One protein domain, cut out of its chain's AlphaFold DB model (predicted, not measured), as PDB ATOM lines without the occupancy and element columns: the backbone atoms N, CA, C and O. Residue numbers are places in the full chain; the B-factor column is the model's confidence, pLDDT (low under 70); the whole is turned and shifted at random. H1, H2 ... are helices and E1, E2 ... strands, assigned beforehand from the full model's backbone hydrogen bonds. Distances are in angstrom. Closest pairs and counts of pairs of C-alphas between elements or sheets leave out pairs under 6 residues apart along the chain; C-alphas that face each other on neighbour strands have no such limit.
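This is residues 34 to 106 of the 223 residues of an uncharacterized protein of Maritimibacter sp (UniProt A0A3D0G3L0). With little regular structure, this flat model is a two-stranded antiparallel ribbon, E1 and E2, amid long loops, with short H1 near one end and short H2 near the other. The 73 printed residues include H1, E1, H2, E2 and E3 in that order, a mixed class with only 28 residues in named elements. It is loose, radius of gyration of the C-alphas 14.1 A, spanning 42 by 29 by 15 A.

H1, residues 34 to 39, has every O i to N i+4 pair within hydrogen-bond range. Its closest C-alphas to E1, residues 44 to 51, are Tyr 37 and Leu 44, 6.7 A apart. H2, residues 59 to 62, is too short for such a pair; its closest C-alphas to E1 are Leu 62 and Val 51, 6.4 A apart. E2, residues 80 to 86, is E1's antiparallel neighbour at 154 degrees, with N 48 and O 83 within hydrogen-bond range at 2.8 A. E3, residues 104 to 106, pairs with no named strand.

H1 begins at C-alpha 34 (190.337, 512.951, 365.799). E1 measures 19.9 A and E2 18.6 A from first to last C-alpha. E3 ends at C-alpha 106 (191.485, 487.522, 352.687).

The farthest C-alphas, Thr 56 and Asp 95, are 41.8 A apart. The printed part has no cut; links H2 to E2 and E2 to E3 are long. No printed residue is under 70 in pLDDT.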
ATOM      1  N   ASP A  34     190.433 512.411 364.437       80.38
ATOM      2  CA  ASP A  34     190.337 512.951 365.799       80.38
ATOM      3  C   ASP A  34     189.074 513.801 365.985       80.38
ATOM      4  O   ASP A  34     188.352 513.645 366.970       80.38
ATOM      5  N   GLU A  35     188.749 514.658 365.009       83.75
ATOM      6  CA  GLU A  35     187.489 515.412 365.000       83.75
ATOM      7  C   GLU A  35     186.282 514.470 364.918       83.75
ATOM      8  O   GLU A  35     185.283 514.688 365.605       83.75
ATOM      9  N   LEU A  36     186.373 513.403 364.113       83.19
ATOM     10  CA  LEU A  36     185.331 512.378 364.044       83.19
ATOM     11  C   LEU A  36     185.128 511.701 365.400       83.19
ATOM     12  O   LEU A  36     183.983 511.544 365.820       83.19
ATOM     13  N   TYR A  37     186.203 511.336 366.101       84.62
ATOM     14  CA  TYR A  37     186.088 510.742 367.430       84.62
ATOM     15  C   TYR A  37     185.486 511.725 368.435       84.62
ATOM     16  O   TYR A  37     184.513 511.388 369.101       84.62
ATOM     17  N   ALA A  38     186.002 512.954 368.509       85.69
ATOM     18  CA  ALA A  38     185.524 513.963 369.452       85.69
ATOM     19  C   ALA A  38     184.030 514.279 369.273       85.69
ATOM     20  O   ALA A  38     183.304 514.410 370.258       85.69
ATOM     21  N   ASN A  39     183.557 514.345 368.026       89.44
ATOM     22  CA  ASN A  39     182.155 514.624 367.712       89.44
ATOM     23  C   ASN A  39     181.214 513.431 367.941       89.44
ATOM     24  O   ASN A  39     180.006 513.634 367.973       89.44
ATOM     25  N   ASN A  40     181.747 512.212 368.073       90.44
ATOM     26  CA  ASN A  40     180.970 510.971 368.190       90.44
ATOM     27  C   ASN A  40     181.416 510.118 369.396       90.44
ATOM     28  O   ASN A  40     181.242 508.898 369.409       90.44
ATOM     29  N   ALA A  41     182.034 510.730 370.411       89.38
ATOM     30  CA  ALA A  41     182.565 510.030 371.586       89.38
ATOM     31  C   ALA A  41     181.460 509.404 372.462       89.38
ATOM     32  O   ALA A  41     181.717 508.557 373.323       89.38
ATOM     33  N   ASP A  42     180.212 509.815 372.254       91.81
ATOM     34  CA  ASP A  42     179.015 509.209 372.820       91.81
ATOM     35  C   ASP A  42     178.764 507.800 372.256       91.81
ATOM     36  O   ASP A  42     178.407 506.920 373.039       91.81
ATOM     37  N   ILE A  43     179.066 507.547 370.976       93.75
ATOM     38  CA  ILE A  43     178.852 506.247 370.307       93.75
ATOM     39  C   ILE A  43     180.130 505.438 370.025       93.75
ATOM     40  O   ILE A  43     180.065 504.214 369.887       93.75
ATOM     41  N   LEU A  44     181.295 506.084 369.948       93.12
ATOM     42  CA  LEU A  44     182.573 505.433 369.649       93.12
ATOM     43  C   LEU A  44     183.331 505.030 370.920       93.12
ATOM     44  O   LEU A  44     183.441 505.793 371.877       93.12
ATOM     45  N   ASP A  45     183.902 503.828 370.895       91.50
ATOM     46  CA  ASP A  45     184.796 503.274 371.921       91.50
ATOM     47  C   ASP A  45     186.283 503.401 371.523       91.50
ATOM     48  O   ASP A  45     187.188 503.213 372.333       91.50
ATOM     49  N   GLY A  46     186.555 503.773 370.271       93.25
ATOM     50  CA  GLY A  46     187.899 504.030 369.758       93.25
ATOM     51  C   GLY A  46     188.026 503.608 368.305       93.25
ATOM     52  O   GLY A  46     187.049 503.594 367.553       93.25
ATOM     53  N   TRP A  47     189.235 503.214 367.932       94.25
ATOM     54  CA  TRP A  47     189.576 502.701 366.615       94.25
ATOM     55  C   TRP A  47     190.154 501.305 366.755       94.25
ATOM     56  O   TRP A  47     190.926 501.047 367.674       94.25
ATOM     57  N   ARG A  48     189.783 500.402 365.849       94.75
ATOM     58  CA  ARG A  48     190.348 499.058 365.749       94.75
ATOM     59  C   ARG A  48     191.213 498.961 364.501       94.75
ATOM     60  O   ARG A  48     190.754 499.322 363.419       94.75
ATOM     61  N   LEU A  49     192.424 498.439 364.633       96.25
ATOM     62  CA  LEU A  49     193.274 498.161 363.487       96.25
ATOM     63  C   LEU A  49     192.790 496.893 362.778       96.25
ATOM     64  O   LEU A  49     192.717 495.820 363.375       96.25
ATOM     65  N   HIS A  50     192.457 497.028 361.497       95.50
ATOM     66  CA  HIS A  50     192.097 495.931 360.609       95.50
ATOM     67  C   HIS A  50     193.219 495.718 359.594       95.50
ATOM     68  O   HIS A  50     193.442 496.557 358.718       95.50
ATOM     69  N   VAL A  51     193.927 494.600 359.710       97.38
ATOM     70  CA  VAL A  51     195.104 494.290 358.890       97.38
ATOM     71  C   VAL A  51     194.691 493.553 357.612       97.38
ATOM     72  O   VAL A  51     193.757 492.749 357.587       97.38
ATOM     73  N   THR A  52     195.369 493.806 356.498       97.00
ATOM     74  CA  THR A  52     195.135 493.069 355.253       97.00
ATOM     75  C   THR A  52     195.648 491.635 355.409       97.00
ATOM     76  O   THR A  52     196.832 491.418 355.652       97.00
ATOM     77  N   MET A  53     194.778 490.636 355.235       97.69
ATOM     78  CA  MET A  53     195.132 489.215 355.380       97.69
ATOM     79  C   MET A  53     195.717 488.660 354.073       97.69
ATOM     80  O   MET A  53     194.984 488.152 353.216       97.69
ATOM     81  N   SER A  54     197.034 488.804 353.911       96.88
ATOM     82  CA  SER A  54     197.806 488.433 352.717       96.88
ATOM     83  C   SER A  54     199.217 487.971 353.097       96.88
ATOM     84  O   SER A  54     199.795 488.492 354.050       96.88
ATOM     85  N   LEU A  55     199.812 487.080 352.295       97.00
ATOM     86  CA  LEU A  55     201.220 486.658 352.411       97.00
ATOM     87  C   LEU A  55     202.212 487.828 352.317       97.00
ATOM     88  O   LEU A  55     203.362 487.697 352.719       97.00
ATOM     89  N   THR A  56     201.788 488.963 351.754       96.06
ATOM     90  CA  THR A  56     202.612 490.166 351.561       96.06
ATOM     91  C   THR A  56     202.516 491.170 352.706       96.06
ATOM     92  O   THR A  56     203.184 492.205 352.661       96.06
ATOM     93  N   THR A  57     201.682 490.917 353.711       97.75
ATOM     94  CA  THR A  57     201.537 491.813 354.862       97.75
ATOM     95  C   THR A  57     202.655 491.536 355.864       97.75
ATOM     96  O   THR A  57     202.782 490.386 356.271       97.75
ATOM     97  N   PRO A  58     203.508 492.511 356.224       98.06
ATOM     98  CA  PRO A  58     204.649 492.280 357.110       98.06
ATOM     99  C   PRO A  58     204.256 491.755 358.494       98.06
ATOM    100  O   PRO A  58     203.169 492.072 358.992       98.06
ATOM    101  N   LEU A  59     205.164 491.006 359.125       98.56
ATOM    102  CA  LEU A  59     204.952 490.410 360.448       98.56
ATOM    103  C   LEU A  59     204.525 491.442 361.500       98.56
ATOM    104  O   LEU A  59     203.574 491.209 362.244       98.56
ATOM    105  N   GLU A  60     205.188 492.601 361.523       97.56
ATOM    106  CA  GLU A  60     204.907 493.679 362.480       97.56
ATOM    107  C   GLU A  60     203.446 494.153 362.452       97.56
ATOM    108  O   GLU A  60     202.907 494.539 363.487       97.56
ATOM    109  N   TRP A  61     202.785 494.096 361.291       97.81
ATOM    110  CA  TRP A  61     201.391 494.509 361.147       97.81
ATOM    111  C   TRP A  61     200.449 493.378 361.524       97.81
ATOM    112  O   TRP A  61     199.480 493.623 362.234       97.81
ATOM    113  N   LEU A  62     200.749 492.139 361.121       98.25
ATOM    114  CA  LEU A  62     199.948 490.963 361.485       98.25
ATOM    115  C   LEU A  62     199.820 490.806 363.006       98.25
ATOM    116  O   LEU A  62     198.733 490.515 363.497       98.25
ATOM    117  N   LEU A  63     200.895 491.073 363.752       97.94
ATOM    118  CA  LEU A  63     200.908 491.020 365.220       97.94
ATOM    119  C   LEU A  63     200.021 492.082 365.893       97.94
ATOM    120  O   LEU A  63     199.754 491.984 367.088       97.94
ATOM    121  N   ARG A  64     199.580 493.094 365.140       97.25
ATOM    122  CA  ARG A  64     198.756 494.205 365.626       97.25
ATOM    123  C   ARG A  64     197.294 494.114 365.176       97.25
ATOM    124  O   ARG A  64     196.517 495.018 365.479       97.25
ATOM    125  N   ASP A  65     196.895 493.070 364.441       97.19
ATOM    126  CA  ASP A  65     195.493 492.919 364.025       97.19
ATOM    127  C   ASP A  65     194.572 492.910 365.254       97.19
ATOM    128  O   ASP A  65     194.828 492.233 366.249       97.19
ATOM    129  N   GLY A  66     193.514 493.717 365.201       94.81
ATOM    130  CA  GLY A  66     192.573 493.861 366.305       94.81
ATOM    131  C   GLY A  66     193.007 494.814 367.423       94.81
ATOM    132  O   GLY A  66     192.211 495.007 368.344       94.81
ATOM    133  N   GLU A  67     194.191 495.443 367.350       95.56
ATOM    134  CA  GLU A  67     194.616 496.497 368.285       95.56
ATOM    135  C   GLU A  67     193.529 497.574 368.398       95.56
ATOM    136  O   GLU A  67     192.972 498.010 367.390       95.56
ATOM    137  N   ILE A  68     193.217 497.996 369.625       93.81
ATOM    138  CA  ILE A  68     192.253 499.065 369.887       93.81
ATOM    139  C   ILE A  68     193.000 500.253 370.475       93.81
ATOM    140  O   ILE A  68     193.643 500.125 371.516       93.81
ATOM    141  N   ALA A  69     192.865 501.411 369.839       90.00
ATOM    142  CA  ALA A  69     193.507 502.640 370.271       90.00
ATOM    143  C   ALA A  69     192.547 503.832 370.181       90.00
ATOM    144  O   ALA A  69     191.607 503.846 369.383       90.00
ATOM    145  N   LYS A  70     192.779 504.839 371.027       83.25
ATOM    146  CA  LYS A  70     192.095 506.139 370.921       83.25
ATOM    147  C   LYS A  70     192.766 507.022 369.875       83.25
ATOM    148  O   LYS A  70     192.070 507.620 369.062       83.25
ATOM    149  N   ASP A  71     194.095 506.981 369.859       82.25
ATOM    150  CA  ASP A  71     194.939 507.685 368.903       82.25
ATOM    151  C   ASP A  71     195.548 506.674 367.934       82.25
ATOM    152  O   ASP A  71     195.993 505.596 368.328       82.25
ATOM    153  N   GLN A  72     195.560 507.009 366.651       83.88
ATOM    154  CA  GLN A  72     195.960 506.079 365.604       83.88
ATOM    155  C   GLN A  72     197.408 506.301 365.204       83.88
ATOM    156  O   GLN A  72     197.853 507.424 364.966       83.88
ATOM    157  N   THR A  73     198.139 505.208 365.025       87.06
ATOM    158  CA  THR A  73     199.422 505.261 364.325       87.06
ATOM    159  C   THR A  73     199.193 505.271 362.820       87.06
ATOM    160  O   THR A  73     198.261 504.625 362.336       87.06
ATOM    161  N   ASN A  74     200.086 505.910 362.063       90.06
ATOM    162  CA  ASN A  74     200.071 505.797 360.608       90.06
ATOM    163  C   ASN A  74     200.321 504.339 360.188       90.06
ATOM    164  O   ASN A  74     201.326 503.747 360.581       90.06
ATOM    165  N   VAL A  75     199.408 503.777 359.398       91.88
ATOM    166  CA  VAL A  75     199.512 502.428 358.836       91.88
ATOM    167  C   VAL A  75     199.555 502.560 357.319       91.88
ATOM    168  O   VAL A  75     198.685 503.226 356.752       91.88
ATOM    169  N   PRO A  76     200.532 501.945 356.631       95.12
ATOM    170  CA  PRO A  76     200.518 501.909 355.178       95.12
ATOM    171  C   PRO A  76     199.219 501.269 354.677       95.12
ATOM    172  O   PRO A  76     198.866 500.165 355.092       95.12
ATOM    173  N   GLN A  77     198.519 501.948 353.764       93.44
ATOM    174  CA  GLN A  77     197.175 501.559 353.316       93.44
ATOM    175  C   GLN A  77     197.103 500.135 352.748       93.44
ATOM    176  O   GLN A  77     196.060 499.491 352.814       93.44
ATOM    177  N   GLN A  78     198.207 499.622 352.203       94.88
ATOM    178  CA  GLN A  78     198.282 498.253 351.698       94.88
ATOM    179  C   GLN A  78     198.254 497.184 352.808       94.88
ATOM    180  O   GLN A  78     197.908 496.035 352.534       94.88
ATOM    181  N   TYR A  79     198.607 497.538 354.048       95.94
ATOM    182  CA  TYR A  79     198.748 496.597 355.165       95.94
ATOM    183  C   TYR A  79     197.626 496.687 356.182       95.94
ATOM    184  O   TYR A  79     197.393 495.714 356.891       95.94
ATOM    185  N   GLY A  80     196.894 497.793 356.242       95.44
ATOM    186  CA  GLY A  80     195.742 497.874 357.119       95.44
ATOM    187  C   GLY A  80     195.088 499.238 357.137       95.44
ATOM    188  O   GLY A  80     195.520 500.186 356.480       95.44
ATOM    189  N   ILE A  81     194.019 499.309 357.916       95.00
ATOM    190  CA  ILE A  81     193.219 500.508 358.114       95.00
ATOM    191  C   ILE A  81     192.664 500.527 359.535       95.00
ATOM    192  O   ILE A  81     192.295 499.490 360.088       95.00
ATOM    193  N   TRP A  82     192.577 501.716 360.121       94.88
ATOM    194  CA  TRP A  82     191.838 501.925 361.358       94.88
ATOM    195  C   TRP A  82     190.350 502.073 361.052       94.88
ATOM    196  O   TRP A  82     189.944 502.960 360.302       94.88
ATOM    197  N   VAL A  83     189.533 501.204 361.641       92.50
ATOM    198  CA  VAL A  83     188.072 501.258 361.538       92.50
ATOM    199  C   VAL A  83     187.471 501.730 362.860       92.50
ATOM    200  O   VAL A  83     187.994 501.379 363.920       92.50
ATOM    201  N   PRO A  84     186.394 502.532 362.842       93.12
ATOM    202  CA  PRO A  84     185.765 502.980 364.075       93.12
ATOM    203  C   PRO A  84     185.209 501.774 364.836       93.12
ATOM    204  O   PRO A  84     184.512 500.930 364.269       93.12
ATOM    205  N   LYS A  85     185.516 501.696 366.129       93.50
ATOM    206  CA  LYS A  85     184.931 500.724 367.047       93.50
ATOM    207  C   LYS A  85     183.798 501.412 367.795       93.50
ATOM    208  O   LYS A  85     184.031 502.370 368.529       93.50
ATOM    209  N   THR A  86     182.578 500.928 367.614       93.25
ATOM    210  CA  THR A  86     181.421 501.404 368.372       93.25
ATOM    211  C   THR A  86     181.408 500.796 369.768       93.25
ATOM    212  O   THR A  86     181.925 499.696 369.988       93.25
ATOM    213  N   LYS A  87     180.795 501.514 370.709       94.00
ATOM    214  CA  LYS A  87     180.389 500.943 371.995       94.00
ATOM    215  C   LYS A  87     179.373 499.826 371.773       94.00
ATOM    216  O   LYS A  87     178.693 499.807 370.743       94.00
ATOM    217  N   GLY A  88     179.279 498.909 372.732       94.25
ATOM    218  CA  GLY A  88     178.257 497.872 372.672       94.25
ATOM    219  C   GLY A  88     176.857 498.431 372.935       94.25
ATOM    220  O   GLY A  88     176.703 499.498 373.531       94.25
ATOM    221  N   TRP A  89     175.817 497.694 372.550       95.50
ATOM    222  CA  TRP A  89     174.417 498.077 372.756       95.50
ATOM    223  C   TRP A  89     174.111 498.427 374.212       95.50
ATOM    224  O   TRP A  89     173.455 499.434 374.480       95.50
ATOM    225  N   ARG A  90     174.655 497.652 375.156       95.06
ATOM    226  CA  ARG A  90     174.460 497.862 376.598       95.06
ATOM    227  C   ARG A  90     175.119 499.135 377.111       95.06
ATOM    228  O   ARG A  90     174.512 499.845 377.909       95.06
ATOM    229  N   ASP A  91     176.302 499.467 376.604       93.56
ATOM    230  CA  ASP A  91     176.988 500.726 376.921       93.56
ATOM    231  C   ASP A  91     176.228 501.940 376.364       93.56
ATOM    232  O   ASP A  91     176.321 503.043 376.900       93.56
ATOM    233  N   LEU A  92     175.448 501.728 375.301       94.12
ATOM    234  CA  LEU A  92     174.537 502.711 374.713       94.12
ATOM    235  C   LEU A  92     173.148 502.732 375.381       94.12
ATOM    236  O   LEU A  92     172.292 503.518 374.982       94.12
ATOM    237  N   GLY A  93     172.912 501.896 376.400       94.75
ATOM    238  CA  GLY A  93     171.653 501.841 377.150       94.75
ATOM    239  C   GLY A  93     170.577 500.922 376.562       94.75
ATOM    240  O   GLY A  93     169.439 500.949 377.030       94.75
ATOM    241  N   PHE A  94     170.913 500.098 375.569       95.12
ATOM    242  CA  PHE A  94     170.026 499.079 375.011       95.12
ATOM    243  C   PHE A  94     170.367 497.705 375.592       95.12
ATOM    244  O   PHE A  94     171.495 497.233 375.472       95.12
ATOM    245  N   ASP A  95     169.387 497.022 376.183       95.44
ATOM    246  CA  ASP A  95     169.567 495.641 376.643       95.44
ATOM    247  C   ASP A  95     169.414 494.659 375.474       95.44
ATOM    248  O   ASP A  95     168.384 494.008 375.297       95.44
ATOM    249  N   LEU A  96     170.431 494.634 374.614       94.94
ATOM    250  CA  LEU A  96     170.531 493.756 373.455       94.94
ATOM    251  C   LEU A  96     171.903 493.083 373.437       94.94
ATOM    252  O   LEU A  96     172.909 493.661 373.857       94.94
ATOM    253  N   ASP A  97     171.937 491.852 372.933       93.69
ATOM    254  CA  ASP A  97     173.187 491.165 372.636       93.69
ATOM    255  C   ASP A  97     173.824 491.706 371.357       93.69
ATOM    256  O   ASP A  97     173.138 492.120 370.418       93.69
ATOM    257  N   GLU A  98     175.156 491.677 371.315       92.38
ATOM    258  CA  GLU A  98     175.893 491.986 370.096       92.38
ATOM    259  C   GLU A  98     175.608 490.952 369.014       92.38
ATOM    260  O   GLU A  98     175.476 489.752 369.276       92.38
ATOM    261  N   LEU A  99     175.567 491.419 367.768       90.00
ATOM    262  CA  LEU A  99     175.513 490.506 366.640       90.00
ATOM    263  C   LEU A  99     176.838 489.738 366.545       90.00
ATOM    264  O   LEU A  99     177.907 490.329 366.733       90.00
ATOM    265  N   PRO A 100     176.793 488.434 366.216       89.00
ATOM    266  CA  PRO A 100     178.011 487.688 365.967       89.00
ATOM    267  C   PRO A 100     178.771 488.347 364.811       89.00
ATOM    268  O   PRO A 100     178.156 488.799 363.836       89.00
ATOM    269  N   PRO A 101     180.103 488.421 364.897       89.19
ATOM    270  CA  PRO A 101     180.870 489.119 363.890       89.19
ATOM    271  C   PRO A 101     180.824 488.346 362.565       89.19
ATOM    272  O   PRO A 101     180.917 487.118 362.528       89.19
ATOM    273  N   GLY A 102     180.670 489.079 361.460       90.88
ATOM    274  CA  GLY A 102     180.649 488.499 360.118       90.88
ATOM    275  C   GLY A 102     182.024 487.988 359.662       90.88
ATOM    276  O   GLY A 102     183.029 488.204 360.340       90.88
ATOM    277  N   PRO A 103     182.102 487.325 358.498       94.94
ATOM    278  CA  PRO A 103     183.383 486.964 357.902       94.94
ATOM    279  C   PRO A 103     184.139 488.206 357.400       94.94
ATOM    280  O   PRO A 103     183.530 489.227 357.071       94.94
ATOM    281  N   ARG A 104     185.464 488.095 357.258       94.12
ATOM    282  CA  ARG A 104     186.314 489.092 356.582       94.12
ATOM    283  C   ARG A 104     186.934 488.525 355.309       94.12
ATOM    284  O   ARG A 104     187.096 487.313 355.161       94.12
ATOM    285  N   ALA A 105     187.284 489.413 354.383       94.75
ATOM    286  CA  ALA A 105     187.992 489.048 353.163       94.75
ATOM    287  C   ALA A 105     189.485 488.789 353.432       94.75
ATOM    288  O   ALA A 105     190.097 489.423 354.292       94.75
ATOM    289  N   SER A 106     190.065 487.871 352.662       97.31
ATOM    290  CA  SER A 106     191.485 487.522 352.687       97.31
ATOM    291  C   SER A 106     191.952 487.054 351.309       97.31
ATOM    292  O   SER A 106     191.135 486.818 350.414       97.31
TER     293      SER A 106